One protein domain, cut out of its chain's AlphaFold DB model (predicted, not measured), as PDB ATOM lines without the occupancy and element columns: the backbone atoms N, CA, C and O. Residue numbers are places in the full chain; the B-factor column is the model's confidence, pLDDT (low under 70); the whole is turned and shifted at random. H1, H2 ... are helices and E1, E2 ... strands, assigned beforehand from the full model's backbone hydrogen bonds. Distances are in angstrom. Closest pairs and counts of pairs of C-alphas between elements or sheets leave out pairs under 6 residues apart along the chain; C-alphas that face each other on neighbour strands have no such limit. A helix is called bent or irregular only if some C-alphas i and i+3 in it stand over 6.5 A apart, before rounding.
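Overview. This is residues 425 to 625 of the 802 residues of an uncharacterized protein of Exidia glandulosa HHB12029 (UniProt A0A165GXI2). An elongated body of two lobes: at one end a strongly twisted sheet, E1 to E4, has helix H8 across one face, with H9 folded back along H8 and H6 nearby; at the other end H1, H2 and H3 pack together, with H4 near H3. The long helix H5 bridges the lobes, from H3 to the short H7 in the middle. The printed part has 201 residues, with nine named helices, H1 to H9, followed by four strands in the order E1 E2 E3 E4, all antiparallel. The class is mixed, helices and strands. The whole is loose, with a radius of gyration of the C-alphas of 21.3 A and spans of 67 by 34 by 29 A.

Along the chain. In the sheet, E1 is residues 582 to 590, 23.1 A long, E2 594 to 600, 19.9 A, E3 605 to 611, 19.7 A, and E4 617 to 620, ending at C-alpha 620 (39.910, 66.806, 12.977). H8 is residues 550 to 567, 25.5 A, and H9 572 to 579. H7 is residues 539 to 543, H6 523 to 530, and H5 502 to 520, 26.4 A. H4 is residues 485 to 492, H3 464 to 481, 26.0 A, and H2 453 to 462. H1, residues 435 to 448, begins at C-alpha 435 (13.936, 23.681, -6.670) and is only just irregular: C-alphas 436 and 439 are 6.6 A apart.

Arrangement. The strands form a meander, each the antiparallel neighbour of the one before. N 587 and O 596 of E1 and E2 are 2.9 A apart, N 597 and O 608 of E2 and E3 2.8 A, and N 609 and O 619 of E3 and E4 2.8 A, each within hydrogen-bond range. H8 is on one face, making two layers, a helix and a sheet, at a height over the sheet of 7.4 A; it runs across the strands, at 77 degrees to E2 on the local plane. H8 and H9 form a helical hairpin, closest at the C-alphas of Ala 565 and Ile 575, 5.2 A. H6 is close to H8 but not clearly touching, at C-alphas 524 and 559, 7.4 A. H7 only grazes the sheet, with residues 539 to 541. H5 touches H7, closest at C-alphas 512 and 543, 6.2 A. H5 touches H3 too, closest at C-alphas 502 and 474, 5.4 A. H3, with a kink of 32 degrees near residue 475, also touches H1, closest at C-alphas 473 and 445, 4.2 A, at a steep tilt of 53 degrees. H2 and H3 form a helical hairpin, closest at C-alphas 460 and 467, 4.2 A. H4 is close to H3 but not clearly touching, at C-alphas 478 and 487, 7.5 A. Every O i to N i+4 pair is within hydrogen-bond range in H4 to H9, but 8 of 10 in H1, 4 of 6 in H2 and 11 of 14 in H3.

Size, cuts and confidence. The two C-alphas farthest apart, of Ser 434 and Gly 570, are 68.8 A apart. The printed part has no cut and no long link. Mean pLDDT of the printed part is 94.3; residues 623 and 625 are under 70.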
ATOM      1  N   ALA A 425      29.187  26.223  12.873       90.94
ATOM      2  CA  ALA A 425      29.206  25.750  11.499       90.94
ATOM      3  C   ALA A 425      27.759  25.659  10.974       90.94
ATOM      4  O   ALA A 425      26.923  24.976  11.584       90.94
ATOM      5  N   PRO A 426      27.428  26.361   9.879       91.94
ATOM      6  CA  PRO A 426      26.062  26.428   9.390       91.94
ATOM      7  C   PRO A 426      25.633  25.042   8.902       91.94
ATOM      8  O   PRO A 426      26.284  24.435   8.048       91.94
ATOM      9  N   ARG A 427      24.542  24.524   9.475       93.69
ATOM     10  CA  ARG A 427      24.035  23.173   9.198       93.69
ATOM     11  C   ARG A 427      23.190  23.171   7.930       93.69
ATOM     12  O   ARG A 427      22.543  24.165   7.614       93.69
ATOM     13  N   LEU A 428      23.164  22.056   7.207       95.69
ATOM     14  CA  LEU A 428      22.225  21.884   6.097       95.69
ATOM     15  C   LEU A 428      20.790  21.846   6.635       95.69
ATOM     16  O   LEU A 428      20.513  21.187   7.639       95.69
ATOM     17  N   ILE A 429      19.870  22.535   5.958       94.19
ATOM     18  CA  ILE A 429      18.443  22.465   6.278       94.19
ATOM     19  C   ILE A 429      17.967  21.040   5.961       94.19
ATOM     20  O   ILE A 429      17.967  20.626   4.805       94.19
ATOM     21  N   THR A 430      17.541  20.293   6.983       86.62
ATOM     22  CA  THR A 430      17.243  18.844   6.923       86.62
ATOM     23  C   THR A 430      16.069  18.460   6.019       86.62
ATOM     24  O   THR A 430      15.885  17.290   5.701       86.62
ATOM     25  N   LEU A 431      15.267  19.429   5.574       83.25
ATOM     26  CA  LEU A 431      14.098  19.208   4.724       83.25
ATOM     27  C   LEU A 431      14.118  20.152   3.516       83.25
ATOM     28  O   LEU A 431      13.251  21.031   3.419       83.25
ATOM     29  N   PRO A 432      15.073  19.998   2.580       80.38
ATOM     30  CA  PRO A 432      15.134  20.862   1.416       80.38
ATOM     31  C   PRO A 432      13.843  20.739   0.599       80.38
ATOM     32  O   PRO A 432      13.260  19.659   0.425       80.38
ATOM     33  N   MET A 433      13.351  21.881   0.130       89.75
ATOM     34  CA  MET A 433      12.255  21.923  -0.832       89.75
ATOM     35  C   MET A 433      12.760  21.597  -2.239       89.75
ATOM     36  O   MET A 433      13.944  21.798  -2.546       89.75
ATOM     37  N   SER A 434      11.843  21.155  -3.107       91.75
ATOM     38  CA  SER A 434      12.125  21.041  -4.538       91.75
ATOM     39  C   SER A 434      12.510  22.411  -5.104       91.75
ATOM     40  O   SER A 434      12.018  23.444  -4.641       91.75
ATOM     41  N   LEU A 435      13.393  22.435  -6.108       89.81
ATOM     42  CA  LEU A 435      13.936  23.681  -6.670       89.81
ATOM     43  C   LEU A 435      12.833  24.658  -7.110       89.81
ATOM     44  O   LEU A 435      12.920  25.847  -6.812       89.81
ATOM     45  N   ARG A 436      11.743  24.147  -7.703       91.62
ATOM     46  CA  ARG A 436      10.579  24.948  -8.125       91.62
ATOM     47  C   ARG A 436       9.885  25.671  -6.965       91.62
ATOM     48  O   ARG A 436       9.370  26.767  -7.142       91.62
ATOM     49  N   GLN A 437       9.874  25.083  -5.767       92.00
ATOM     50  CA  GLN A 437       9.189  25.661  -4.608       92.00
ATOM     51  C   GLN A 437      10.075  26.612  -3.785       92.00
ATOM     52  O   GLN A 437       9.549  27.412  -3.006       92.00
ATOM     53  N   ARG A 438      11.404  26.577  -3.967       92.19
ATOM     54  CA  ARG A 438      12.338  27.440  -3.219       92.19
ATOM     55  C   ARG A 438      12.106  28.926  -3.485       92.19
ATOM     56  O   ARG A 438      12.199  29.715  -2.549       92.19
ATOM     57  N   GLY A 439      11.724  29.304  -4.708       92.94
ATOM     58  CA  GLY A 439      11.375  30.692  -5.036       92.94
ATOM     59  C   GLY A 439      10.237  31.232  -4.162       92.94
ATOM     60  O   GLY A 439      10.354  32.303  -3.572       92.94
ATOM     61  N   ARG A 440       9.178  30.435  -3.964       94.19
ATOM     62  CA  ARG A 440       8.056  30.808  -3.086       94.19
ATOM     63  C   ARG A 440       8.479  30.906  -1.621       94.19
ATOM     64  O   ARG A 440       8.038  31.808  -0.917       94.19
ATOM     65  N   ALA A 441       9.337  30.000  -1.156       94.44
ATOM     66  CA  ALA A 441       9.825  30.036   0.218       94.44
ATOM     67  C   ALA A 441      10.746  31.236   0.501       94.44
ATOM     68  O   ALA A 441      10.695  31.775   1.604       94.44
ATOM     69  N   ARG A 442      11.524  31.709  -0.487       95.00
ATOM     70  CA  ARG A 442      12.286  32.967  -0.377       95.00
ATOM     71  C   ARG A 442      11.366  34.174  -0.167       95.00
ATOM     72  O   ARG A 442      11.654  35.001   0.690       95.00
ATOM     73  N   ASN A 443      10.238  34.240  -0.875       95.44
ATOM     74  CA  ASN A 443       9.257  35.316  -0.680       95.44
ATOM     75  C   ASN A 443       8.630  35.258   0.719       95.44
ATOM     76  O   ASN A 443       8.518  36.278   1.392       95.44
ATOM     77  N   TRP A 444       8.295  34.054   1.198       96.75
ATOM     78  CA  TRP A 444       7.842  33.877   2.578       96.75
ATOM     79  C   TRP A 444       8.894  34.314   3.591       96.75
ATOM     80  O   TRP A 444       8.545  34.976   4.558       96.75
ATOM     81  N   ALA A 445      10.172  34.010   3.367       97.31
ATOM     82  CA  ALA A 445      11.251  34.409   4.267       97.31
ATOM     83  C   ALA A 445      11.301  35.928   4.501       97.31
ATOM     84  O   ALA A 445      11.587  36.357   5.616       97.31
ATOM     85  N   ILE A 446      10.981  36.728   3.474       96.81
ATOM     86  CA  ILE A 446      10.907  38.190   3.576       96.81
ATOM     87  C   ILE A 446       9.779  38.609   4.524       96.81
ATOM     88  O   ILE A 446       9.996  39.411   5.424       96.81
ATOM     89  N   ILE A 447       8.591  38.024   4.370       97.12
ATOM     90  CA  ILE A 447       7.434  38.319   5.228       97.12
ATOM     91  C   ILE A 447       7.705  37.852   6.668       97.12
ATOM     92  O   ILE A 447       7.506  38.592   7.631       97.12
ATOM     93  N   LEU A 448       8.229  36.635   6.818       97.81
ATOM     94  CA  LEU A 448       8.490  35.988   8.105       97.81
ATOM     95  C   LEU A 448       9.605  36.673   8.914       97.81
ATOM     96  O   LEU A 448       9.683  36.459  10.128       97.81
ATOM     97  N   MET A 449      10.459  37.499   8.292       97.50
ATOM     98  CA  MET A 449      11.523  38.219   9.005       97.50
ATOM     99  C   MET A 449      10.955  39.202  10.041       97.50
ATOM    100  O   MET A 449      11.541  39.371  11.107       97.50
ATOM    101  N   ARG A 450       9.796  39.813   9.752       97.00
ATOM    102  CA  ARG A 450       9.167  40.838  10.604       97.00
ATOM    103  C   ARG A 450       8.316  40.270  11.736       97.00
ATOM    104  O   ARG A 450       7.912  41.018  12.614       97.00
ATOM    105  N   LEU A 451       8.066  38.963  11.729       97.81
ATOM    106  CA  LEU A 451       7.307  38.304  12.784       97.81
ATOM    107  C   LEU A 451       8.117  38.177  14.079       97.81
ATOM    108  O   LEU A 451       9.351  38.208  14.094       97.81
ATOM    109  N   THR A 452       7.422  37.972  15.186       97.19
ATOM    110  CA  THR A 452       8.023  37.576  16.460       97.19
ATOM    111  C   THR A 452       8.487  36.114  16.419       97.19
ATOM    112  O   THR A 452       8.130  35.327  15.537       97.19
ATOM    113  N   ASN A 453       9.302  35.704  17.398       95.94
ATOM    114  CA  ASN A 453       9.728  34.302  17.501       95.94
ATOM    115  C   ASN A 453       8.548  33.353  17.777       95.94
ATOM    116  O   ASN A 453       8.541  32.244  17.247       95.94
ATOM    117  N   GLN A 454       7.542  33.792  18.545       97.56
ATOM    118  CA  GLN A 454       6.336  33.000  18.814       97.56
ATOM    119  C   GLN A 454       5.498  32.788  17.549       97.56
ATOM    120  O   GLN A 454       5.052  31.675  17.277       97.56
ATOM    121  N   GLU A 455       5.315  33.828  16.739       97.81
ATOM    122  CA  GLU A 455       4.586  33.719  15.472       97.81
ATOM    123  C   GLU A 455       5.327  32.831  14.474       97.81
ATOM    124  O   GLU A 455       4.722  31.935  13.888       97.81
ATOM    125  N   ARG A 456       6.654  32.985  14.343       97.62
ATOM    126  CA  ARG A 456       7.463  32.083  13.509       97.62
ATOM    127  C   ARG A 456       7.346  30.628  13.954       97.62
ATOM    128  O   ARG A 456       7.239  29.754  13.096       97.62
ATOM    129  N   ALA A 457       7.321  30.363  15.262       97.06
ATOM    130  CA  ALA A 457       7.124  29.014  15.790       97.06
ATOM    131  C   ALA A 457       5.775  28.420  15.349       97.06
ATOM    132  O   ALA A 457       5.729  27.267  14.921       97.06
ATOM    133  N   LYS A 458       4.699  29.221  15.343       97.69
ATOM    134  CA  LYS A 458       3.394  28.811  14.791       97.69
ATOM    135  C   LYS A 458       3.470  28.572  13.277       97.69
ATOM    136  O   LYS A 458       2.973  27.557  12.793       97.69
ATOM    137  N   CYS A 459       4.151  29.437  12.519       97.19
ATOM    138  CA  CYS A 459       4.308  29.286  11.065       97.19
ATOM    139  C   CYS A 459       5.040  27.992  10.661       97.19
ATOM    140  O   CYS A 459       4.704  27.395   9.638       97.19
ATOM    141  N   VAL A 460       6.004  27.519  11.461       96.25
ATOM    142  CA  VAL A 460       6.732  26.254  11.218       96.25
ATOM    143  C   VAL A 460       5.801  25.029  11.168       96.25
ATOM    144  O   VAL A 460       6.137  24.028  10.516       96.25
ATOM    145  N   LEU A 461       4.640  25.105  11.827       96.12
ATOM    146  CA  LEU A 461       3.653  24.025  11.900       96.12
ATOM    147  C   LEU A 461       2.703  23.988  10.696       96.12
ATOM    148  O   LEU A 461       2.123  22.944  10.427       96.12
ATOM    149  N   VAL A 462       2.577  25.088   9.943       96.25
ATOM    150  CA  VAL A 462       1.565  25.226   8.880       96.25
ATOM    151  C   VAL A 462       1.846  24.300   7.696       96.25
ATOM    152  O   VAL A 462       0.990  23.529   7.281       96.25
ATOM    153  N   CYS A 463       3.042  24.384   7.106       94.44
ATOM    154  CA  CYS A 463       3.423  23.539   5.973       94.44
ATOM    155  C   CYS A 463       4.945  23.492   5.779       94.44
ATOM    156  O   CYS A 463       5.685  24.330   6.305       94.44
ATOM    157  N   LYS A 464       5.430  22.547   4.957       92.62
ATOM    158  CA  LYS A 464       6.865  22.422   4.621       92.62
ATOM    159  C   LYS A 464       7.439  23.717   4.024       92.62
ATOM    160  O   LYS A 464       8.576  24.065   4.329       92.62
ATOM    161  N   ALA A 465       6.652  24.444   3.226       92.88
ATOM    162  CA  ALA A 465       7.080  25.704   2.617       92.88
ATOM    163  C   ALA A 465       7.290  26.824   3.642       92.88
ATOM    164  O   ALA A 465       8.304  27.515   3.582       92.88
ATOM    165  N   MET A 466       6.377  26.963   4.606       95.38
ATOM    166  CA  MET A 466       6.515  27.929   5.697       95.38
ATOM    167  C   MET A 466       7.683  27.579   6.606       95.38
ATOM    168  O   MET A 466       8.494  28.444   6.913       95.38
ATOM    169  N   ARG A 467       7.835  26.300   6.966       95.44
ATOM    170  CA  ARG A 467       8.987  25.824   7.740       95.44
ATOM    171  C   ARG A 467      10.314  26.173   7.064       95.44
ATOM    172  O   ARG A 467      11.207  26.706   7.714       95.44
ATOM    173  N   TYR A 468      10.432  25.911   5.763       96.19
ATOM    174  CA  TYR A 468      11.619  26.281   4.991       96.19
ATOM    175  C   TYR A 468      11.809  27.804   4.920       96.19
ATOM    176  O   TYR A 468      12.915  28.295   5.122       96.19
ATOM    177  N   GLY A 469      10.726  28.562   4.719       96.62
ATOM    178  CA  GLY A 469      10.737  30.025   4.773       96.62
ATOM    179  C   GLY A 469      11.226  30.574   6.118       96.62
ATOM    180  O   GLY A 469      11.990  31.535   6.134       96.62
ATOM    181  N   VAL A 470      10.872  29.938   7.243       97.31
ATOM    182  CA  VAL A 470      11.377  30.313   8.573       97.31
ATOM    183  C   VAL A 470      12.888  30.095   8.663       97.31
ATOM    184  O   VAL A 470      13.579  30.995   9.137       97.31
ATOM    185  N   TYR A 471      13.436  28.986   8.157       96.44
ATOM    186  CA  TYR A 471      14.895  28.795   8.101       96.44
ATOM    187  C   TYR A 471      15.591  29.891   7.284       96.44
ATOM    188  O   TYR A 471      16.553  30.497   7.754       96.44
ATOM    189  N   LEU A 472      15.055  30.216   6.104       96.62
ATOM    190  CA  LEU A 472      15.595  31.274   5.247       96.62
ATOM    191  C   LEU A 472      15.434  32.682   5.845       96.62
ATOM    192  O   LEU A 472      16.230  33.572   5.541       96.62
ATOM    193  N   SER A 473      14.428  32.903   6.698       97.88
ATOM    194  CA  SER A 473      14.172  34.219   7.297       97.88
ATOM    195  C   SER A 473      15.330  34.695   8.175       97.88
ATOM    196  O   SER A 473      15.588  35.893   8.208       97.88
ATOM    197  N   ALA A 474      16.102  33.790   8.792       97.62
ATOM    198  CA  ALA A 474      17.280  34.160   9.580       97.62
ATOM    199  C   ALA A 474      18.318  34.935   8.758       97.62
ATOM    200  O   ALA A 474      18.861  35.924   9.240       97.62
ATOM    201  N   ALA A 475      18.557  34.535   7.505       96.88
ATOM    202  CA  ALA A 475      19.465  35.252   6.612       96.88
ATOM    203  C   ALA A 475      18.954  36.664   6.280       96.88
ATOM    204  O   ALA A 475      19.753  37.585   6.133       96.88
ATOM    205  N   GLN A 476      17.634  36.849   6.186       97.62
ATOM    206  CA  GLN A 476      17.045  38.168   5.947       97.62
ATOM    207  C   GLN A 476      17.094  39.054   7.194       97.62
ATOM    208  O   GLN A 476      17.463  40.216   7.086       97.62
ATOM    209  N   ILE A 477      16.813  38.492   8.375       97.69
ATOM    210  CA  ILE A 477      16.977  39.189   9.659       97.69
ATOM    211  C   ILE A 477      18.430  39.646   9.815       97.69
ATOM    212  O   ILE A 477      18.674  40.801  10.124       97.69
ATOM    213  N   LEU A 478      19.402  38.771   9.535       97.00
ATOM    214  CA  LEU A 478      20.823  39.123   9.582       97.00
ATOM    215  C   LEU A 478      21.168  40.291   8.652       97.00
ATOM    216  O   LEU A 478      21.885  41.188   9.066       97.00
ATOM    217  N   ARG A 479      20.646  40.312   7.420       96.00
ATOM    218  CA  ARG A 479      20.903  41.408   6.468       96.00
ATOM    219  C   ARG A 479      20.339  42.754   6.913       96.00
ATOM    220  O   ARG A 479      20.897  43.773   6.531       96.00
ATOM    221  N   VAL A 480      19.231  42.751   7.651       95.81
ATOM    222  CA  VAL A 480      18.574  43.977   8.122       95.81
ATOM    223  C   VAL A 480      19.170  44.438   9.449       95.81
ATOM    224  O   VAL A 480      19.534  45.600   9.579       95.81
ATOM    225  N   ASP A 481      19.291  43.528  10.413       96.25
ATOM    226  CA  ASP A 481      19.653  43.865  11.789       96.25
ATOM    227  C   ASP A 481      21.178  43.860  12.009       96.25
ATOM    228  O   ASP A 481      21.665  44.567  12.885       96.25
ATOM    229  N   PHE A 482      21.941  43.078  11.231       96.31
ATOM    230  CA  PHE A 482      23.392  42.874  11.391       96.31
ATOM    231  C   PHE A 482      24.174  43.064  10.061       96.31
ATOM    232  O   PHE A 482      24.893  42.147   9.644       96.31
ATOM    233  N   PRO A 483      24.028  44.205   9.355       95.06
ATOM    234  CA  PRO A 483      24.665  44.431   8.054       95.06
ATOM    235  C   PRO A 483      26.153  44.783   8.180       95.06
ATOM    236  O   PRO A 483      26.491  45.689   8.922       95.06
ATOM    237  N   GLY A 484      27.044  44.164   7.401       92.75
ATOM    238  CA  GLY A 484      28.457  44.575   7.367       92.75
ATOM    239  C   GLY A 484      29.401  43.553   6.741       92.75
ATOM    240  O   GLY A 484      28.978  42.515   6.208       92.75
ATOM    241  N   ALA A 485      30.701  43.830   6.820       91.50
ATOM    242  CA  ALA A 485      31.777  43.010   6.273       91.50
ATOM    243  C   ALA A 485      31.811  41.611   6.902       91.50
ATOM    244  O   ALA A 485      31.944  40.612   6.188       91.50
ATOM    245  N   ARG A 486      31.591  41.509   8.222       90.50
ATOM    246  CA  ARG A 486      31.553  40.223   8.939       90.50
ATOM    247  C   ARG A 486      30.434  39.318   8.421       90.50
ATOM    248  O   ARG A 486      30.682  38.154   8.107       90.50
ATOM    249  N   LEU A 487      29.214  39.846   8.261       93.38
ATOM    250  CA  LEU A 487      28.116  39.091   7.649       93.38
ATOM    251  C   LEU A 487      28.438  38.738   6.193       93.38
ATOM    252  O   LEU A 487      28.225  37.598   5.788       93.38
ATOM    253  N   THR A 488      28.977  39.682   5.423       94.38
ATOM    254  CA  THR A 488      29.340  39.473   4.012       94.38
ATOM    255  C   THR A 488      30.345  38.332   3.848       94.38
ATOM    256  O   THR A 488      30.168  37.486   2.971       94.38
ATOM    257  N   SER A 489      31.352  38.249   4.721       92.38
ATOM    258  CA  SER A 489      32.342  37.166   4.747       92.38
ATOM    259  C   SER A 489      31.698  35.805   5.035       92.38
ATOM    260  O   SER A 489      31.910  34.839   4.299       92.38
ATOM    261  N   VAL A 490      30.824  35.734   6.046       92.12
ATOM    262  CA  VAL A 490      30.095  34.500   6.382       92.12
ATOM    263  C   VAL A 490      29.177  34.074   5.234       92.12
ATOM    264  O   VAL A 490      29.174  32.909   4.842       92.12
ATOM    265  N   VAL A 491      28.427  35.014   4.658       93.75
ATOM    266  CA  VAL A 491      27.501  34.771   3.543       93.75
ATOM    267  C   VAL A 491      28.241  34.306   2.288       93.75
ATOM    268  O   VAL A 491      27.753  33.411   1.606       93.75
ATOM    269  N   ARG A 492      29.427  34.851   1.994       94.88
ATOM    270  CA  ARG A 492      30.233  34.456   0.825       94.88
ATOM    271  C   ARG A 492      30.590  32.966   0.842       94.88
ATOM    272  O   ARG A 492      30.617  32.334  -0.207       94.88
ATOM    273  N   ASN A 493      30.785  32.397   2.031       92.88
ATOM    274  CA  ASN A 493      31.166  30.995   2.225       92.88
ATOM    275  C   ASN A 493      29.959  30.062   2.465       92.88
ATOM    276  O   ASN A 493      30.104  28.865   2.748       92.88
ATOM    277  N   VAL A 494      28.737  30.596   2.397       93.25
ATOM    278  CA  VAL A 494      27.516  29.889   2.779       93.25
ATOM    279  C   VAL A 494      26.441  30.034   1.708       93.25
ATOM    280  O   VAL A 494      25.909  31.110   1.468       93.25
ATOM    281  N   ALA A 495      26.025  28.903   1.134       93.44
ATOM    282  CA  ALA A 495      24.815  28.833   0.322       93.44
ATOM    283  C   ALA A 495      23.572  29.106   1.194       93.44
ATOM    284  O   ALA A 495      22.991  28.183   1.770       93.44
ATOM    285  N   LEU A 496      23.172  30.378   1.296       93.31
ATOM    286  CA  LEU A 496      22.083  30.849   2.167       93.31
ATOM    287  C   LEU A 496      20.741  30.172   1.905       93.31
ATOM    288  O   LEU A 496      19.898  30.110   2.793       93.31
ATOM    289  N   ASP A 497      20.539  29.654   0.698       91.62
ATOM    290  CA  ASP A 497      19.308  28.953   0.352       91.62
ATOM    291  C   ASP A 497      19.230  27.545   0.927       91.62
ATOM    292  O   ASP A 497      18.159  26.951   0.890       91.62
ATOM    293  N   VAL A 498      20.344  26.978   1.387       92.75
ATOM    294  CA  VAL A 498      20.437  25.563   1.779       92.75
ATOM    295  C   VAL A 498      20.914  25.404   3.221       92.75
ATOM    296  O   VAL A 498      20.618  24.382   3.841       92.75
ATOM    297  N   LYS A 499      21.623  26.394   3.774       95.19
ATOM    298  CA  LYS A 499      22.131  26.335   5.146       95.19
ATOM    299  C   LYS A 499      21.249  27.100   6.136       95.19
ATOM    300  O   LYS A 499      20.734  28.174   5.839       95.19
ATOM    301  N   ASP A 500      21.117  26.543   7.332       95.56
ATOM    302  CA  ASP A 500      20.426  27.143   8.465       95.56
ATOM    303  C   ASP A 500      21.309  28.207   9.134       95.56
ATOM    304  O   ASP A 500      22.355  27.901   9.713       95.56
ATOM    305  N   MET A 501      20.862  29.463   9.062       96.81
ATOM    306  CA  MET A 501      21.544  30.622   9.640       96.81
ATOM    307  C   MET A 501      21.024  31.000  11.037       96.81
ATOM    308  O   MET A 501      21.552  31.932  11.647       96.81
ATOM    309  N   TRP A 502      20.026  30.297  11.586       96.38
ATOM    310  CA  TRP A 502      19.516  30.569  12.935       96.38
ATOM    311  C   TRP A 502      20.569  30.445  14.043       96.38
ATOM    312  O   TRP A 502      20.563  31.301  14.933       96.38
ATOM    313  N   PRO A 503      21.482  29.448  14.036       95.75
ATOM    314  CA  PRO A 503      22.563  29.386  15.017       95.75
ATOM    315  C   PRO A 503      23.436  30.645  15.002       95.75
ATOM    316  O   PRO A 503      23.718  31.201  16.060       95.75
ATOM    317  N   TYR A 504      23.785  31.139  13.810       95.38
ATOM    318  CA  TYR A 504      24.575  32.359  13.658       95.38
ATOM    319  C   TYR A 504      23.798  33.608  14.104       95.38
ATOM    320  O   TYR A 504      24.330  34.428  14.841       95.38
ATOM    321  N   LEU A 505      22.513  33.733  13.753       96.19
ATOM    322  CA  LEU A 505      21.667  34.837  14.229       96.19
ATOM    323  C   LEU A 505      21.539  34.867  15.761       96.19
ATOM    324  O   LEU A 505      21.618  35.937  16.362       96.19
ATOM    325  N   ARG A 506      21.349  33.708  16.406       95.94
ATOM    326  CA  ARG A 506      21.308  33.619  17.876       95.94
ATOM    327  C   ARG A 506      22.635  34.035  18.496       95.94
ATOM    328  O   ARG A 506      22.614  34.795  19.457       95.94
ATOM    329  N   LEU A 507      23.751  33.594  17.914       94.06
ATOM    330  CA  LEU A 507      25.079  34.022  18.338       94.06
ATOM    331  C   LEU A 507      25.214  35.552  18.282       94.06
ATOM    332  O   LEU A 507      25.580  36.165  19.276       94.06
ATOM    333  N   ARG A 508      24.851  36.179  17.155       94.81
ATOM    334  CA  ARG A 508      24.929  37.642  16.987       94.81
ATOM    335  C   ARG A 508      24.061  38.409  17.982       94.81
ATOM    336  O   ARG A 508      24.486  39.435  18.501       94.81
ATOM    337  N   ARG A 509      22.859  37.908  18.279       95.50
ATOM    338  CA  ARG A 509      21.975  38.498  19.296       95.50
ATOM    339  C   ARG A 509      22.533  38.356  20.710       95.50
ATOM    340  O   ARG A 509      22.419  39.299  21.480       95.50
ATOM    341  N   ALA A 510      23.129  37.210  21.038       93.56
ATOM    342  CA  ALA A 510      23.782  37.006  22.327       93.56
ATOM    343  C   ALA A 510      24.989  37.942  22.487       93.56
ATOM    344  O   ALA A 510      25.098  38.614  23.502       93.56
ATOM    345  N   GLU A 511      25.832  38.062  21.458       92.44
ATOM    346  CA  GLU A 511      26.969  38.994  21.434       92.44
ATOM    347  C   GLU A 511      26.516  40.448  21.643       92.44
ATOM    348  O   GLU A 511      27.069  41.152  22.485       92.44
ATOM    349  N   LEU A 512      25.467  40.882  20.933       94.50
ATOM    350  CA  LEU A 512      24.858  42.203  21.116       94.50
ATOM    351  C   LEU A 512      24.352  42.413  22.551       94.50
ATOM    352  O   LEU A 512      24.601  43.464  23.134       94.50
ATOM    353  N   ALA A 513      23.635  41.431  23.104       94.25
ATOM    354  CA  ALA A 513      23.076  41.513  24.449       94.25
ATOM    355  C   ALA A 513      24.175  41.602  25.517       94.25
ATOM    356  O   ALA A 513      24.075  42.440  26.403       94.25
ATOM    357  N   VAL A 514      25.240  40.801  25.395       91.81
ATOM    358  CA  VAL A 514      26.401  40.841  26.302       91.81
ATOM    359  C   VAL A 514      27.090  42.204  26.240       91.81
ATOM    360  O   VAL A 514      27.350  42.806  27.277       91.81
ATOM    361  N   ARG A 515      27.333  42.732  25.035       93.31
ATOM    362  CA  ARG A 515      27.968  44.047  24.850       93.31
ATOM    363  C   ARG A 515      27.135  45.189  25.423       93.31
ATOM    364  O   ARG A 515      27.684  46.062  26.087       93.31
ATOM    365  N   ARG A 516      25.821  45.178  25.172       95.19
ATOM    366  CA  ARG A 516      24.904  46.171  25.745       95.19
ATOM    367  C   ARG A 516      24.846  46.061  27.260       95.19
ATOM    368  O   ARG A 516      25.023  47.072  27.911       95.19
ATOM    369  N   ALA A 517      24.716  44.854  27.811       94.44
ATOM    370  CA  ALA A 517      24.717  44.657  29.257       94.44
ATOM    371  C   ALA A 517      26.003  45.190  29.910       94.44
ATOM    372  O   ALA A 517      25.924  45.902  30.902       94.44
ATOM    373  N   ALA A 518      27.178  44.920  29.332       92.88
ATOM    374  CA  ALA A 518      28.444  45.459  29.832       92.88
ATOM    375  C   ALA A 518      28.496  46.998  29.791       92.88
ATOM    376  O   ALA A 518      28.948  47.627  30.743       92.88
ATOM    377  N   TYR A 519      27.996  47.614  28.714       95.88
ATOM    378  CA  TYR A 519      27.875  49.071  28.625       95.88
ATOM    379  C   TYR A 519      26.871  49.633  29.639       95.88
ATOM    380  O   TYR A 519      27.184  50.605  30.322       95.88
ATOM    381  N   ASP A 520      25.708  49.001  29.775       95.31
ATOM    382  CA  ASP A 520      24.627  49.406  30.676       95.31
ATOM    383  C   ASP A 520      25.035  49.289  32.156       95.31
ATOM    384  O   ASP A 520      24.593  50.086  32.977       95.31
ATOM    385  N   MET A 521      25.910  48.333  32.491       94.12
ATOM    386  CA  MET A 521      26.512  48.188  33.826       94.12
ATOM    387  C   MET A 521      27.642  49.189  34.102       94.12
ATOM    388  O   MET A 521      28.066  49.330  35.247       94.12
ATOM    389  N   SER A 522      28.161  49.870  33.078       95.62
ATOM    390  CA  SER A 522      29.199  50.887  33.254       95.62
ATOM    391  C   SER A 522      28.620  52.220  33.745       95.62
ATOM    392  O   SER A 522      27.410  52.436  33.776       95.62
ATOM    393  N   PHE A 523      29.493  53.177  34.064       96.69
ATOM    394  CA  PHE A 523      29.069  54.527  34.448       96.69
ATOM    395  C   PHE A 523      28.565  55.377  33.262       96.69
ATOM    396  O   PHE A 523      27.926  56.411  33.467       96.69
ATOM    397  N   LEU A 524      28.844  54.973  32.014       97.38
ATOM    398  CA  LEU A 524      28.593  55.791  30.823       97.38
ATOM    399  C   LEU A 524      27.107  56.088  30.560       97.38
ATOM    400  O   LEU A 524      26.799  57.267  30.372       97.38
ATOM    401  N   PRO A 525      26.177  55.109  30.540       97.38
ATOM    402  CA  PRO A 525      24.765  55.406  30.293       97.38
ATOM    403  C   PRO A 525      24.203  56.407  31.307       97.38
ATOM    404  O   PRO A 525      23.595  57.402  30.914       97.38
ATOM    405  N   SER A 526      24.476  56.199  32.598       97.06
ATOM    406  CA  SER A 526      24.050  57.095  33.679       97.06
ATOM    407  C   SER A 526      24.634  58.503  33.522       97.06
ATOM    408  O   SER A 526      23.917  59.496  33.664       97.06
ATOM    409  N   PHE A 527      25.922  58.598  33.171       97.38
ATOM    410  CA  PHE A 527      26.595  59.869  32.927       97.38
ATOM    411  C   PHE A 527      25.979  60.636  31.748       97.38
ATOM    412  O   PHE A 527      25.595  61.793  31.903       97.38
ATOM    413  N   TYR A 528      25.828  60.006  30.579       97.88
ATOM    414  CA  TYR A 528      25.271  60.666  29.391       97.88
ATOM    415  C   TYR A 528      23.778  61.008  29.560       97.88
ATOM    416  O   TYR A 528      23.346  62.094  29.152       97.88
ATOM    417  N   ALA A 529      23.006  60.154  30.239       97.25
ATOM    418  CA  ALA A 529      21.598  60.402  30.541       97.25
ATOM    419  C   ALA A 529      21.397  61.653  31.411       97.25
ATOM    420  O   ALA A 529      20.486  62.439  31.137       97.25
ATOM    421  N   ARG A 530      22.281  61.911  32.388       97.12
ATOM    422  CA  ARG A 530      22.256  63.138  33.212       97.12
ATOM    423  C   ARG A 530      22.312  64.414  32.368       97.12
ATOM    424  O   ARG A 530      21.681  65.413  32.708       97.12
ATOM    425  N   PHE A 531      23.020  64.383  31.240       97.06
ATOM    426  CA  PHE A 531      23.114  65.519  30.322       97.06
ATOM    427  C   PHE A 531      22.045  65.509  29.221       97.06
ATOM    428  O   PHE A 531      22.073  66.381  28.351       97.06
ATOM    429  N   GLY A 532      21.068  64.598  29.275       96.75
ATOM    430  CA  GLY A 532      19.978  64.492  28.303       96.75
ATOM    431  C   GLY A 532      20.397  63.860  26.974       96.75
ATOM    432  O   GLY A 532      19.772  64.128  25.948       96.75
ATOM    433  N   ILE A 533      21.466  63.058  26.968       96.69
ATOM    434  CA  ILE A 533      21.952  62.346  25.784       96.69
ATOM    435  C   ILE A 533      21.541  60.880  25.922       96.69
ATOM    436  O   ILE A 533      22.095  60.158  26.743       96.69
ATOM    437  N   GLY A 534      20.542  60.462  25.140       94.12
ATOM    438  CA  GLY A 534      19.963  59.118  25.248       94.12
ATOM    439  C   GLY A 534      20.859  58.013  24.683       94.12
ATOM    440  O   GLY A 534      21.179  57.063  25.384       94.12
ATOM    441  N   GLU A 535      21.284  58.139  23.424       95.88
ATOM    442  CA  GLU A 535      22.091  57.118  22.741       95.88
ATOM    443  C   GLU A 535      23.345  57.754  22.111       95.88
ATOM    444  O   GLU A 535      23.289  58.281  20.994       95.88
ATOM    445  N   PRO A 536      24.496  57.739  22.813       97.62
ATOM    446  CA  PRO A 536      25.730  58.322  22.291       97.62
ATOM    447  C   PRO A 536      26.430  57.431  21.248       97.62
ATOM    448  O   PRO A 536      27.363  57.888  20.593       97.62
ATOM    449  N   ILE A 537      25.978  56.184  21.054       98.19
ATOM    450  CA  ILE A 537      26.500  55.230  20.061       98.19
ATOM    451  C   ILE A 537      25.367  54.794  19.135       98.19
ATOM    452  O   ILE A 537      24.343  54.293  19.600       98.19
ATOM    453  N   ALA A 538      25.570  54.926  17.825       97.31
ATOM    454  CA  ALA A 538      24.583  54.533  16.832       97.31
ATOM    455  C   ALA A 538      24.307  53.014  16.852       97.31
ATOM    456  O   ALA A 538      25.234  52.217  17.036       97.31
ATOM    457  N   PRO A 539      23.065  52.574  16.562       95.94
ATOM    458  CA  PRO A 539      22.694  51.155  16.533       95.94
ATOM    459  C   PRO A 539      23.602  50.261  15.674       95.94
ATOM    460  O   PRO A 539      23.838  49.111  16.039       95.94
ATOM    461  N   ALA A 540      24.141  50.781  14.566       95.19
ATOM    462  CA  ALA A 540      24.981  50.022  13.638       95.19
ATOM    463  C   ALA A 540      26.284  49.505  14.277       95.19
ATOM    464  O   ALA A 540      26.646  48.349  14.065       95.19
ATOM    465  N   LEU A 541      26.941  50.310  15.122       95.75
ATOM    466  CA  LEU A 541      28.180  49.916  15.811       95.75
ATOM    467  C   LEU A 541      27.954  48.781  16.816       95.75
ATOM    468  O   LEU A 541      28.840  47.958  17.051       95.75
ATOM    469  N   TRP A 542      26.747  48.696  17.379       95.75
ATOM    470  CA  TRP A 542      26.372  47.603  18.266       95.75
ATOM    471  C   TRP A 542      26.165  46.295  17.509       95.75
ATOM    472  O   TRP A 542      26.606  45.231  17.955       95.75
ATOM    473  N   THR A 543      25.450  46.354  16.384       93.31
ATOM    474  CA  THR A 543      24.993  45.149  15.695       93.31
ATOM    475  C   THR A 543      26.002  44.624  14.692       93.31
ATOM    476  O   THR A 543      26.127  43.409  14.542       93.31
ATOM    477  N   SER A 544      26.765  45.470  14.014       84.94
ATOM    478  CA  SER A 544      27.671  44.994  12.977       84.94
ATOM    479  C   SER A 544      28.925  45.840  12.859       84.94
ATOM    480  O   SER A 544      29.100  46.549  11.871       84.94
ATOM    481  N   PRO A 545      29.832  45.716  13.837       86.44
ATOM    482  CA  PRO A 545      31.132  46.311  13.672       86.44
ATOM    483  C   PRO A 545      31.894  45.563  12.563       86.44
ATOM    484  O   PRO A 545      31.992  44.329  12.578       86.44
ATOM    485  N   ASP A 546      32.394  46.310  11.583       89.19
ATOM    486  CA  ASP A 546      33.213  45.810  10.476       89.19
ATOM    487  C   ASP A 546      34.607  45.379  10.948       89.19
ATOM    488  O   ASP A 546      35.214  44.486  10.355       89.19
ATOM    489  N   HIS A 547      35.072  45.956  12.058       92.31
ATOM    490  CA  HIS A 547      36.293  45.578  12.761       92.31
ATOM    491  C   HIS A 547      35.972  45.229  14.224       92.31
ATOM    492  O   HIS A 547      35.117  45.856  14.839       92.31
ATOM    493  N   GLU A 548      36.641  44.234  14.812       90.69
ATOM    494  CA  GLU A 548      36.319  43.743  16.167       90.69
ATOM    495  C   GLU A 548      36.386  44.853  17.232       90.69
ATOM    496  O   GLU A 548      35.531  44.924  18.115       90.69
ATOM    497  N   ASP A 549      37.328  45.777  17.058       93.88
ATOM    498  CA  ASP A 549      37.583  46.886  17.975       93.88
ATOM    499  C   ASP A 549      36.683  48.120  17.781       93.88
ATOM    500  O   ASP A 549      36.744  49.016  18.620       93.88
ATOM    501  N   GLN A 550      35.841  48.217  16.737       95.19
ATOM    502  CA  GLN A 550      35.106  49.471  16.451       95.19
ATOM    503  C   GLN A 550      34.270  49.946  17.641       95.19
ATOM    504  O   GLN A 550      34.292  51.123  18.001       95.19
ATOM    505  N   LEU A 551      33.545  49.020  18.274       96.00
ATOM    506  CA  LEU A 551      32.712  49.337  19.429       96.00
ATOM    507  C   LEU A 551      33.566  49.705  20.652       96.00
ATOM    508  O   LEU A 551      33.230  50.649  21.362       96.00
ATOM    509  N   THR A 552      34.677  48.999  20.873       96.00
ATOM    510  CA  THR A 552      35.620  49.292  21.961       96.00
ATOM    511  C   THR A 552      36.207  50.698  21.812       96.00
ATOM    512  O   THR A 552      36.202  51.471  22.767       96.00
ATOM    513  N   VAL A 553      36.655  51.068  20.609       97.06
ATOM    514  CA  VAL A 553      37.204  52.402  20.312       97.06
ATOM    515  C   VAL A 553      36.123  53.476  20.449       97.06
ATOM    516  O   VAL A 553      36.379  54.519  21.045       97.06
ATOM    517  N   ALA A 554      34.893  53.221  19.988       97.94
ATOM    518  CA  ALA A 554      33.777  54.146  20.184       97.94
ATOM    519  C   ALA A 554      33.483  54.395  21.676       97.94
ATOM    520  O   ALA A 554      33.316  55.541  22.086       97.94
ATOM    521  N   ILE A 555      33.474  53.348  22.507       97.75
ATOM    522  CA  ILE A 555      33.265  53.473  23.957       97.75
ATOM    523  C   ILE A 555      34.419  54.218  24.625       97.75
ATOM    524  O   ILE A 555      34.171  55.166  25.371       97.75
ATOM    525  N   ARG A 556      35.673  53.852  24.338       97.19
ATOM    526  CA  ARG A 556      36.848  54.563  24.868       97.19
ATOM    527  C   ARG A 556      36.841  56.033  24.459       97.19
ATOM    528  O   ARG A 556      37.149  56.887  25.283       97.19
ATOM    529  N   PHE A 557      36.418  56.345  23.235       97.75
ATOM    530  CA  PHE A 557      36.218  57.723  22.800       97.75
ATOM    531  C   PHE A 557      35.163  58.442  23.643       97.75
ATOM    532  O   PHE A 557      35.404  59.573  24.045       97.75
ATOM    533  N   LEU A 558      34.040  57.806  23.989       98.06
ATOM    534  CA  LEU A 558      33.053  58.413  24.889       98.06
ATOM    535  C   LEU A 558      33.584  58.625  26.314       98.06
ATOM    536  O   LEU A 558      33.208  59.624  26.933       98.06
ATOM    537  N   ILE A 559      34.448  57.736  26.819       97.88
ATOM    538  CA  ILE A 559      35.133  57.889  28.116       97.88
ATOM    539  C   ILE A 559      36.100  59.071  28.063       97.88
ATOM    540  O   ILE A 559      36.024  59.966  28.903       97.88
ATOM    541  N   ALA A 560      36.966  59.118  27.048       96.81
ATOM    542  CA  ALA A 560      37.867  60.240  26.812       96.81
ATOM    543  C   ALA A 560      37.079  61.548  26.669       96.81
ATOM    544  O   ALA A 560      37.445  62.575  27.240       96.81
ATOM    545  N   LYS A 561      35.945  61.499  25.962       96.31
ATOM    546  CA  LYS A 561      35.091  62.658  25.735       96.31
ATOM    547  C   LYS A 561      34.469  63.168  27.043       96.31
ATOM    548  O   LYS A 561      34.498  64.366  27.316       96.31
ATOM    549  N   ALA A 562      33.967  62.258  27.877       97.19
ATOM    550  CA  ALA A 562      33.506  62.568  29.228       97.19
ATOM    551  C   ALA A 562      34.621  63.187  30.074       97.19
ATOM    552  O   ALA A 562      34.406  64.209  30.725       97.19
ATOM    553  N   TRP A 563      35.826  62.619  29.992       97.19
ATOM    554  CA  TRP A 563      36.963  63.090  30.762       97.19
ATOM    555  C   TRP A 563      37.344  64.526  30.431       97.19
ATOM    556  O   TRP A 563      37.457  65.354  31.329       97.19
ATOM    557  N   PHE A 564      37.453  64.866  29.149       94.88
ATOM    558  CA  PHE A 564      37.731  66.243  28.750       94.88
ATOM    559  C   PHE A 564      36.592  67.202  29.114       94.88
ATOM    560  O   PHE A 564      36.869  68.318  29.547       94.88
ATOM    561  N   ALA A 565      35.329  66.786  28.978       95.19
ATOM    562  CA  ALA A 565      34.190  67.631  29.330       95.19
ATOM    563  C   ALA A 565      34.198  68.011  30.822       95.19
ATOM    564  O   ALA A 565      33.967  69.172  31.155       95.19
ATOM    565  N   ILE A 566      34.519  67.056  31.703       95.81
ATOM    566  CA  ILE A 566      34.652  67.281  33.149       95.81
ATOM    567  C   ILE A 566      35.897  68.128  33.449       95.81
ATOM    568  O   ILE A 566      35.801  69.143  34.138       95.81
ATOM    569  N   SER A 567      37.056  67.759  32.894       93.44
ATOM    570  CA  SER A 567      38.347  68.404  33.180       93.44
ATOM    571  C   SER A 567      38.439  69.854  32.701       93.44
ATOM    572  O   SER A 567      39.153  70.658  33.297       93.44
ATOM    573  N   LEU A 568      37.732  70.222  31.628       88.44
ATOM    574  CA  LEU A 568      37.663  71.617  31.173       88.44
ATOM    575  C   LEU A 568      36.828  72.505  32.108       88.44
ATOM    576  O   LEU A 568      36.927  73.734  32.022       88.44
ATOM    577  N   GLY A 569      36.018  71.891  32.973       87.94
ATOM    578  CA  GLY A 569      35.078  72.564  33.850       87.94
ATOM    579  C   GLY A 569      34.031  73.400  33.104       87.94
ATOM    580  O   GLY A 569      34.007  73.533  31.875       87.94
ATOM    581  N   GLY A 570      33.152  74.022  33.879       91.06
ATOM    582  CA  GLY A 570      32.109  74.909  33.374       91.06
ATOM    583  C   GLY A 570      30.721  74.485  33.826       91.06
ATOM    584  O   GLY A 570      30.559  73.579  34.635       91.06
ATOM    585  N   SER A 571      29.714  75.184  33.313       94.69
ATOM    586  CA  SER A 571      28.317  74.855  33.570       94.69
ATOM    587  C   SER A 571      27.923  73.538  32.899       94.69
ATOM    588  O   SER A 571      28.446  73.184  31.839       94.69
ATOM    589  N   ASP A 572      26.902  72.877  33.444       94.75
ATOM    590  CA  ASP A 572      26.288  71.681  32.851       94.75
ATOM    591  C   ASP A 572      25.887  71.880  31.383       94.75
ATOM    592  O   ASP A 572      25.907  70.938  30.595       94.75
ATOM    593  N   THR A 573      25.552  73.112  30.983       96.00
ATOM    594  CA  THR A 573      25.266  73.461  29.585       96.00
ATOM    595  C   THR A 573      26.486  73.293  28.685       96.00
ATOM    596  O   THR A 573      26.367  72.700  27.615       96.00
ATOM    597  N   ARG A 574      27.663  73.742  29.131       92.69
ATOM    598  CA  ARG A 574      28.918  73.618  28.386       92.69
ATOM    599  C   ARG A 574      29.379  72.166  28.325       92.69
ATOM    600  O   ARG A 574      29.803  71.712  27.268       92.69
ATOM    601  N   ILE A 575      29.251  71.431  29.432       93.88
ATOM    602  CA  ILE A 575      29.530  69.988  29.468       93.88
ATOM    603  C   ILE A 575      28.607  69.272  28.480       93.88
ATOM    604  O   ILE A 575      29.081  68.542  27.613       93.88
ATOM    605  N   ARG A 576      27.297  69.550  28.533       95.81
ATOM    606  CA  ARG A 576      26.316  68.999  27.594       95.81
ATOM    607  C   ARG A 576      26.697  69.287  26.150       95.81
ATOM    608  O   ARG A 576      26.659  68.359  25.357       95.81
ATOM    609  N   GLU A 577      27.040  70.530  25.805       93.06
ATOM    610  CA  GLU A 577      27.509  70.923  24.467       93.06
ATOM    611  C   GLU A 577      28.712  70.102  24.012       93.06
ATOM    612  O   GLU A 577      28.715  69.594  22.893       93.06
ATOM    613  N   TRP A 578      29.686  69.913  24.901       92.00
ATOM    614  CA  TRP A 578      30.882  69.127  24.624       92.00
ATOM    615  C   TRP A 578      30.564  67.652  24.376       92.00
ATOM    616  O   TRP A 578      31.159  67.024  23.503       92.00
ATOM    617  N   LEU A 579      29.590  67.105  25.108       96.06
ATOM    618  CA  LEU A 579      29.135  65.722  24.981       96.06
ATOM    619  C   LEU A 579      28.213  65.485  23.774       96.06
ATOM    620  O   LEU A 579      28.004  64.326  23.412       96.06
ATOM    621  N   GLN A 580      27.699  66.532  23.113       95.38
ATOM    622  CA  GLN A 580      26.776  66.378  21.980       95.38
ATOM    623  C   GLN A 580      27.383  65.557  20.842       95.38
ATOM    624  O   GLN A 580      28.574  65.638  20.543       95.38
ATOM    625  N   GLY A 581      26.519  64.805  20.169       96.06
ATOM    626  CA  GLY A 581      26.855  64.002  19.003       96.06
ATOM    627  C   GLY A 581      26.767  62.508  19.283       96.06
ATOM    628  O   GLY A 581      27.097  62.048  20.374       96.06
ATOM    629  N   THR A 582      26.318  61.766  18.279       97.94
ATOM    630  CA  THR A 582      26.241  60.304  18.313       97.94
ATOM    631  C   THR A 582      27.376  59.741  17.473       97.94
ATOM    632  O   THR A 582      27.523  60.113  16.310       97.94
ATOM    633  N   VAL A 583      28.183  58.846  18.038       98.25
ATOM    634  CA  VAL A 583      29.231  58.139  17.297       98.25
ATOM    635  C   VAL A 583      28.556  57.188  16.315       98.25
ATOM    636  O   VAL A 583      27.844  56.274  16.731       98.25
ATOM    637  N   ILE A 584      28.738  57.435  15.019       97.62
ATOM    638  CA  ILE A 584      28.116  56.651  13.947       97.62
ATOM    639  C   ILE A 584      29.074  55.634  13.332       97.62
ATOM    640  O   ILE A 584      28.606  54.621  12.820       97.62
ATOM    641  N   ASP A 585      30.383  55.885  13.400       97.12
ATOM    642  CA  ASP A 585      31.398  54.998  12.836       97.12
ATOM    643  C   ASP A 585      32.752  55.140  13.548       97.12
ATOM    644  O   ASP A 585      33.067  56.194  14.114       97.12
ATOM    645  N   ALA A 586      33.550  54.075  13.496       97.62
ATOM    646  CA  ALA A 586      34.924  54.025  13.971       97.62
ATOM    647  C   ALA A 586      35.767  53.194  12.993       97.62
ATOM    648  O   ALA A 586      35.537  51.994  12.856       97.62
ATOM    649  N   GLN A 587      36.755  53.786  12.322       96.56
ATOM    650  CA  GLN A 587      37.572  53.072  11.331       96.56
ATOM    651  C   GLN A 587      39.054  53.121  11.671       96.56
ATOM    652  O   GLN A 587      39.593  54.173  12.017       96.56
ATOM    653  N   GLU A 588      39.725  51.984  11.534       95.31
ATOM    654  CA  GLU A 588      41.167  51.899  11.709       95.31
ATOM    655  C   GLU A 588      41.880  52.597  10.545       95.31
ATOM    656  O   GLU A 588      41.645  52.282   9.380       95.31
ATOM    657  N   VAL A 589      42.753  53.553  10.866       94.56
ATOM    658  CA  VAL A 589      43.576  54.262   9.873       94.56
ATOM    659  C   VAL A 589      44.962  53.641   9.808       94.56
ATOM    660  O   VAL A 589      45.458  53.310   8.734       94.56
ATOM    661  N   THR A 590      45.567  53.452  10.980       92.62
ATOM    662  CA  THR A 590      46.861  52.794  11.140       92.62
ATOM    663  C   THR A 590      46.691  51.651  12.134       92.62
ATOM    664  O   THR A 590      46.238  51.927  13.253       92.62
ATOM    665  N   PRO A 591      47.091  50.412  11.779       93.31
ATOM    666  CA  PRO A 591      46.903  49.235  12.617       93.31
ATOM    667  C   PRO A 591      47.287  49.460  14.081       93.31
ATOM    668  O   PRO A 591      48.449  49.746  14.373       93.31
ATOM    669  N   ARG A 592      46.309  49.346  14.989       89.50
ATOM    670  CA  ARG A 592      46.430  49.503  16.453       89.50
ATOM    671  C   ARG A 592      47.019  50.829  16.956       89.50
ATOM    672  O   ARG A 592      47.354  50.936  18.132       89.50
ATOM    673  N   ASN A 593      47.127  51.847  16.105       92.81
ATOM    674  CA  ASN A 593      47.732  53.129  16.472       92.81
ATOM    675  C   ASN A 593      46.727  54.273  16.387       92.81
ATOM    676  O   ASN A 593      46.494  54.965  17.377       92.81
ATOM    677  N   VAL A 594      46.141  54.479  15.205       94.31
ATOM    678  CA  VAL A 594      45.289  55.636  14.916       94.31
ATOM    679  C   VAL A 594      43.990  55.168  14.299       94.31
ATOM    680  O   VAL A 594      43.975  54.362  13.369       94.31
ATOM    681  N   TRP A 595      42.906  55.720  14.818       96.44
ATOM    682  CA  TRP A 595      41.549  55.463  14.381       96.44
ATOM    683  C   TRP A 595      40.881  56.766  13.975       96.44
ATOM    684  O   TRP A 595      41.276  57.848  14.405       96.44
ATOM    685  N   THR A 596      39.859  56.662  13.144       96.38
ATOM    686  CA  THR A 596      38.913  57.742  12.899       96.38
ATOM    687  C   THR A 596      37.627  57.448  13.638       96.38
ATOM    688  O   THR A 596      37.161  56.315  13.642       96.38
ATOM    689  N   ILE A 597      37.064  58.472  14.261       97.62
ATOM    690  CA  ILE A 597      35.730  58.468  14.844       97.62
ATOM    691  C   ILE A 597      34.886  59.432  14.035       97.62
ATOM    692  O   ILE A 597      35.198  60.621  13.973       97.62
ATOM    693  N   THR A 598      33.805  58.937  13.449       97.62
ATOM    694  CA  THR A 598      32.806  59.791  12.818       97.62
ATOM    695  C   THR A 598      31.629  59.944  13.766       97.62
ATOM    696  O   THR A 598      31.002  58.959  14.159       97.62
ATOM    697  N   GLN A 599      31.316  61.185  14.135       97.44
ATOM    698  CA  GLN A 599      30.155  61.501  14.960       97.44
ATOM    699  C   GLN A 599      29.182  62.425  14.231       97.44
ATOM    700  O   GLN A 599      29.571  63.354  13.522       97.44
ATOM    701  N   GLN A 600      27.895  62.150  14.413       97.38
ATOM    702  CA  GLN A 600      26.799  62.953  13.905       97.38
ATOM    703  C   GLN A 600      26.374  63.957  14.975       97.38
ATOM    704  O   GLN A 600      25.809  63.588  16.004       97.38
ATOM    705  N   LEU A 601      26.652  65.232  14.724       94.94
ATOM    706  CA  LEU A 601      26.106  66.366  15.466       94.94
ATOM    707  C   LEU A 601      24.732  66.742  14.882       94.94
ATOM    708  O   LEU A 601      24.290  66.186  13.878       94.94
ATOM    709  N   ARG A 602      24.041  67.720  15.486       93.00
ATOM    710  CA  ARG A 602      22.664  68.101  15.099       93.00
ATOM    711  C   ARG A 602      22.492  68.432  13.611       93.00
ATOM    712  O   ARG A 602      21.456  68.109  13.043       93.00
ATOM    713  N   SER A 603      23.476  69.090  13.003       93.44
ATOM    714  CA  SER A 603      23.421  69.509  11.594       93.44
ATOM    715  C   SER A 603      24.570  68.968  10.748       93.44
ATOM    716  O   SER A 603      24.487  69.000   9.525       93.44
ATOM    717  N   ASN A 604      25.646  68.504  11.386       94.56
ATOM    718  CA  ASN A 604      26.913  68.237  10.725       94.56
ATOM    719  C   ASN A 604      27.444  66.877  11.152       94.56
ATOM    720  O   ASN A 604      27.298  66.471  12.303       94.56
ATOM    721  N   THR A 605      28.132  66.217  10.238       95.50
ATOM    722  CA  THR A 605      28.958  65.061  10.559       95.50
ATOM    723  C   THR A 605      30.396  65.531  10.663       95.50
ATOM    724  O   THR A 605      30.854  66.308   9.827       95.50
ATOM    725  N   GLU A 606      31.116  65.071  11.678       94.62
ATOM    726  CA  GLU A 606      32.547  65.321  11.787       94.62
ATOM    727  C   GLU A 606      33.327  64.031  11.982       94.62
ATOM    728  O   GLU A 606      32.854  63.099  12.628       94.62
ATOM    729  N   THR A 607      34.537  64.009  11.425       95.06
ATOM    730  CA  THR A 607      35.476  62.898  11.558       95.06
ATOM    731  C   THR A 607      36.704  63.372  12.321       95.06
ATOM    732  O   THR A 607      37.347  64.359  11.947       95.06
ATOM    733  N   LEU A 608      37.015  62.674  13.405       94.31
ATOM    734  CA  LEU A 608      38.107  62.950  14.328       94.31
ATOM    735  C   LEU A 608      39.140  61.834  14.228       94.31
ATOM    736  O   LEU A 608      38.765  60.671  14.160       94.31
ATOM    737  N   TYR A 609      40.423  62.169  14.257       94.00
ATOM    738  CA  TYR A 609      41.498  61.192  14.405       94.00
ATOM    739  C   TYR A 609      41.796  61.014  15.888       94.00
ATOM    740  O   TYR A 609      42.014  62.003  16.591       94.00
ATOM    741  N   VAL A 610      41.823  59.771  16.353       94.81
ATOM    742  CA  VAL A 610      42.031  59.414  17.757       94.81
ATOM    743  C   VAL A 610      43.133  58.369  17.907       94.81
ATOM    744  O   VAL A 610      43.341  57.536  17.023       94.81
ATOM    745  N   VAL A 611      43.839  58.398  19.036       95.00
ATOM    746  CA  VAL A 611      44.805  57.351  19.408       95.00
ATOM    747  C   VAL A 611      44.053  56.100  19.857       95.00
ATOM    748  O   VAL A 611      43.187  56.196  20.713       95.00
ATOM    749  N   TYR A 612      44.390  54.921  19.342       94.94
ATOM    750  CA  TYR A 612      43.679  53.668  19.640       94.94
ATOM    751  C   TYR A 612      43.536  53.360  21.145       94.94
ATOM    752  O   TYR A 612      42.446  53.040  21.628       94.94
ATOM    753  N   GLU A 613      44.637  53.460  21.894       94.81
ATOM    754  CA  GLU A 613      44.684  53.029  23.298       94.81
ATOM    755  C   GLU A 613      43.965  53.988  24.254       94.81
ATOM    756  O   GLU A 613      43.302  53.543  25.184       94.81
ATOM    757  N   THR A 614      44.059  55.299  24.020       95.38
ATOM    758  CA  THR A 614      43.514  56.327  24.929       95.38
ATOM    759  C   THR A 614      42.260  57.009  24.387       95.38
ATOM    760  O   THR A 614      41.531  57.659  25.131       95.38
ATOM    761  N   CYS A 615      42.019  56.887  23.080       96.25
ATOM    762  CA  CYS A 615      41.032  57.636  22.303       96.25
ATOM    763  C   CYS A 615      41.129  59.162  22.448       96.25
ATOM    764  O   CYS A 615      40.161  59.878  22.183       96.25
ATOM    765  N   GLU A 616      42.310  59.678  22.805       93.69
ATOM    766  CA  GLU A 616      42.590  61.111  22.723       93.69
ATOM    767  C   GLU A 616      42.551  61.584  21.268       93.69
ATOM    768  O   GLU A 616      43.127  60.954  20.379       93.69
ATOM    769  N   VAL A 617      41.887  62.719  21.034       92.69
ATOM    770  CA  VAL A 617      41.775  63.337  19.708       92.69
ATOM    771  C   VAL A 617      43.096  64.011  19.335       92.69
ATOM    772  O   VAL A 617      43.551  64.924  20.023       92.69
ATOM    773  N   VAL A 618      43.687  63.596  18.211       90.56
ATOM    774  CA  VAL A 618      44.941  64.154  17.668       90.56
ATOM    775  C   VAL A 618      44.721  65.102  16.492       90.56
ATOM    776  O   VAL A 618      45.600  65.908  16.190       90.56
ATOM    777  N   ALA A 619      43.567  65.021  15.825       88.81
ATOM    778  CA  ALA A 619      43.162  65.962  14.784       88.81
ATOM    779  C   ALA A 619      41.682  65.846  14.424       88.81
ATOM    780  O   ALA A 619      41.005  64.879  14.769       88.81
ATOM    781  N   LYS A 620      41.210  66.817  13.643       90.06
ATOM    782  CA  LYS A 620      39.910  66.806  12.977       90.06
ATOM    783  C   LYS A 620      40.127  66.812  11.461       90.06
ATOM    784  O   LYS A 620      40.987  67.528  10.966       90.06
ATOM    785  N   SER A 621      39.366  66.000  10.729       87.12
ATOM    786  CA  SER A 621      39.520  65.831   9.274       87.12
ATOM    787  C   SER A 621      39.033  67.027   8.451       87.12
ATOM    788  O   SER A 621      39.313  67.100   7.257       87.12
ATOM    789  N   ASP A 622      38.256  67.930   9.045       79.94
ATOM    790  CA  ASP A 622      37.611  69.014   8.313       79.94
ATOM    791  C   ASP A 622      38.631  70.105   7.953       79.94
ATOM    792  O   ASP A 622      39.293  70.660   8.836       79.94
ATOM    793  N   SER A 623      38.739  70.434   6.662       62.78
ATOM    794  CA  SER A 623      39.691  71.421   6.131       62.78
ATOM    795  C   SER A 623      39.448  72.834   6.665       62.78
ATOM    796  O   SER A 623      40.337  73.680   6.604       62.78
ATOM    797  N   LYS A 624      38.257  73.087   7.221       76.75
ATOM    798  CA  LYS A 624      37.893  74.350   7.876       76.75
ATOM    799  C   LYS A 624      38.095  74.333   9.390       76.75
ATOM    800  O   LYS A 624      37.772  75.316  10.055       76.75
ATOM    801  N   SER A 625      38.558  73.223   9.961       67.00
ATOM    802  CA  SER A 625      38.689  73.123  11.409       67.00
ATOM    803  C   SER A 625      39.876  73.945  11.933       67.00
ATOM    804  O   SER A 625      40.929  74.001  11.302       67.00
TER     805      SER A 625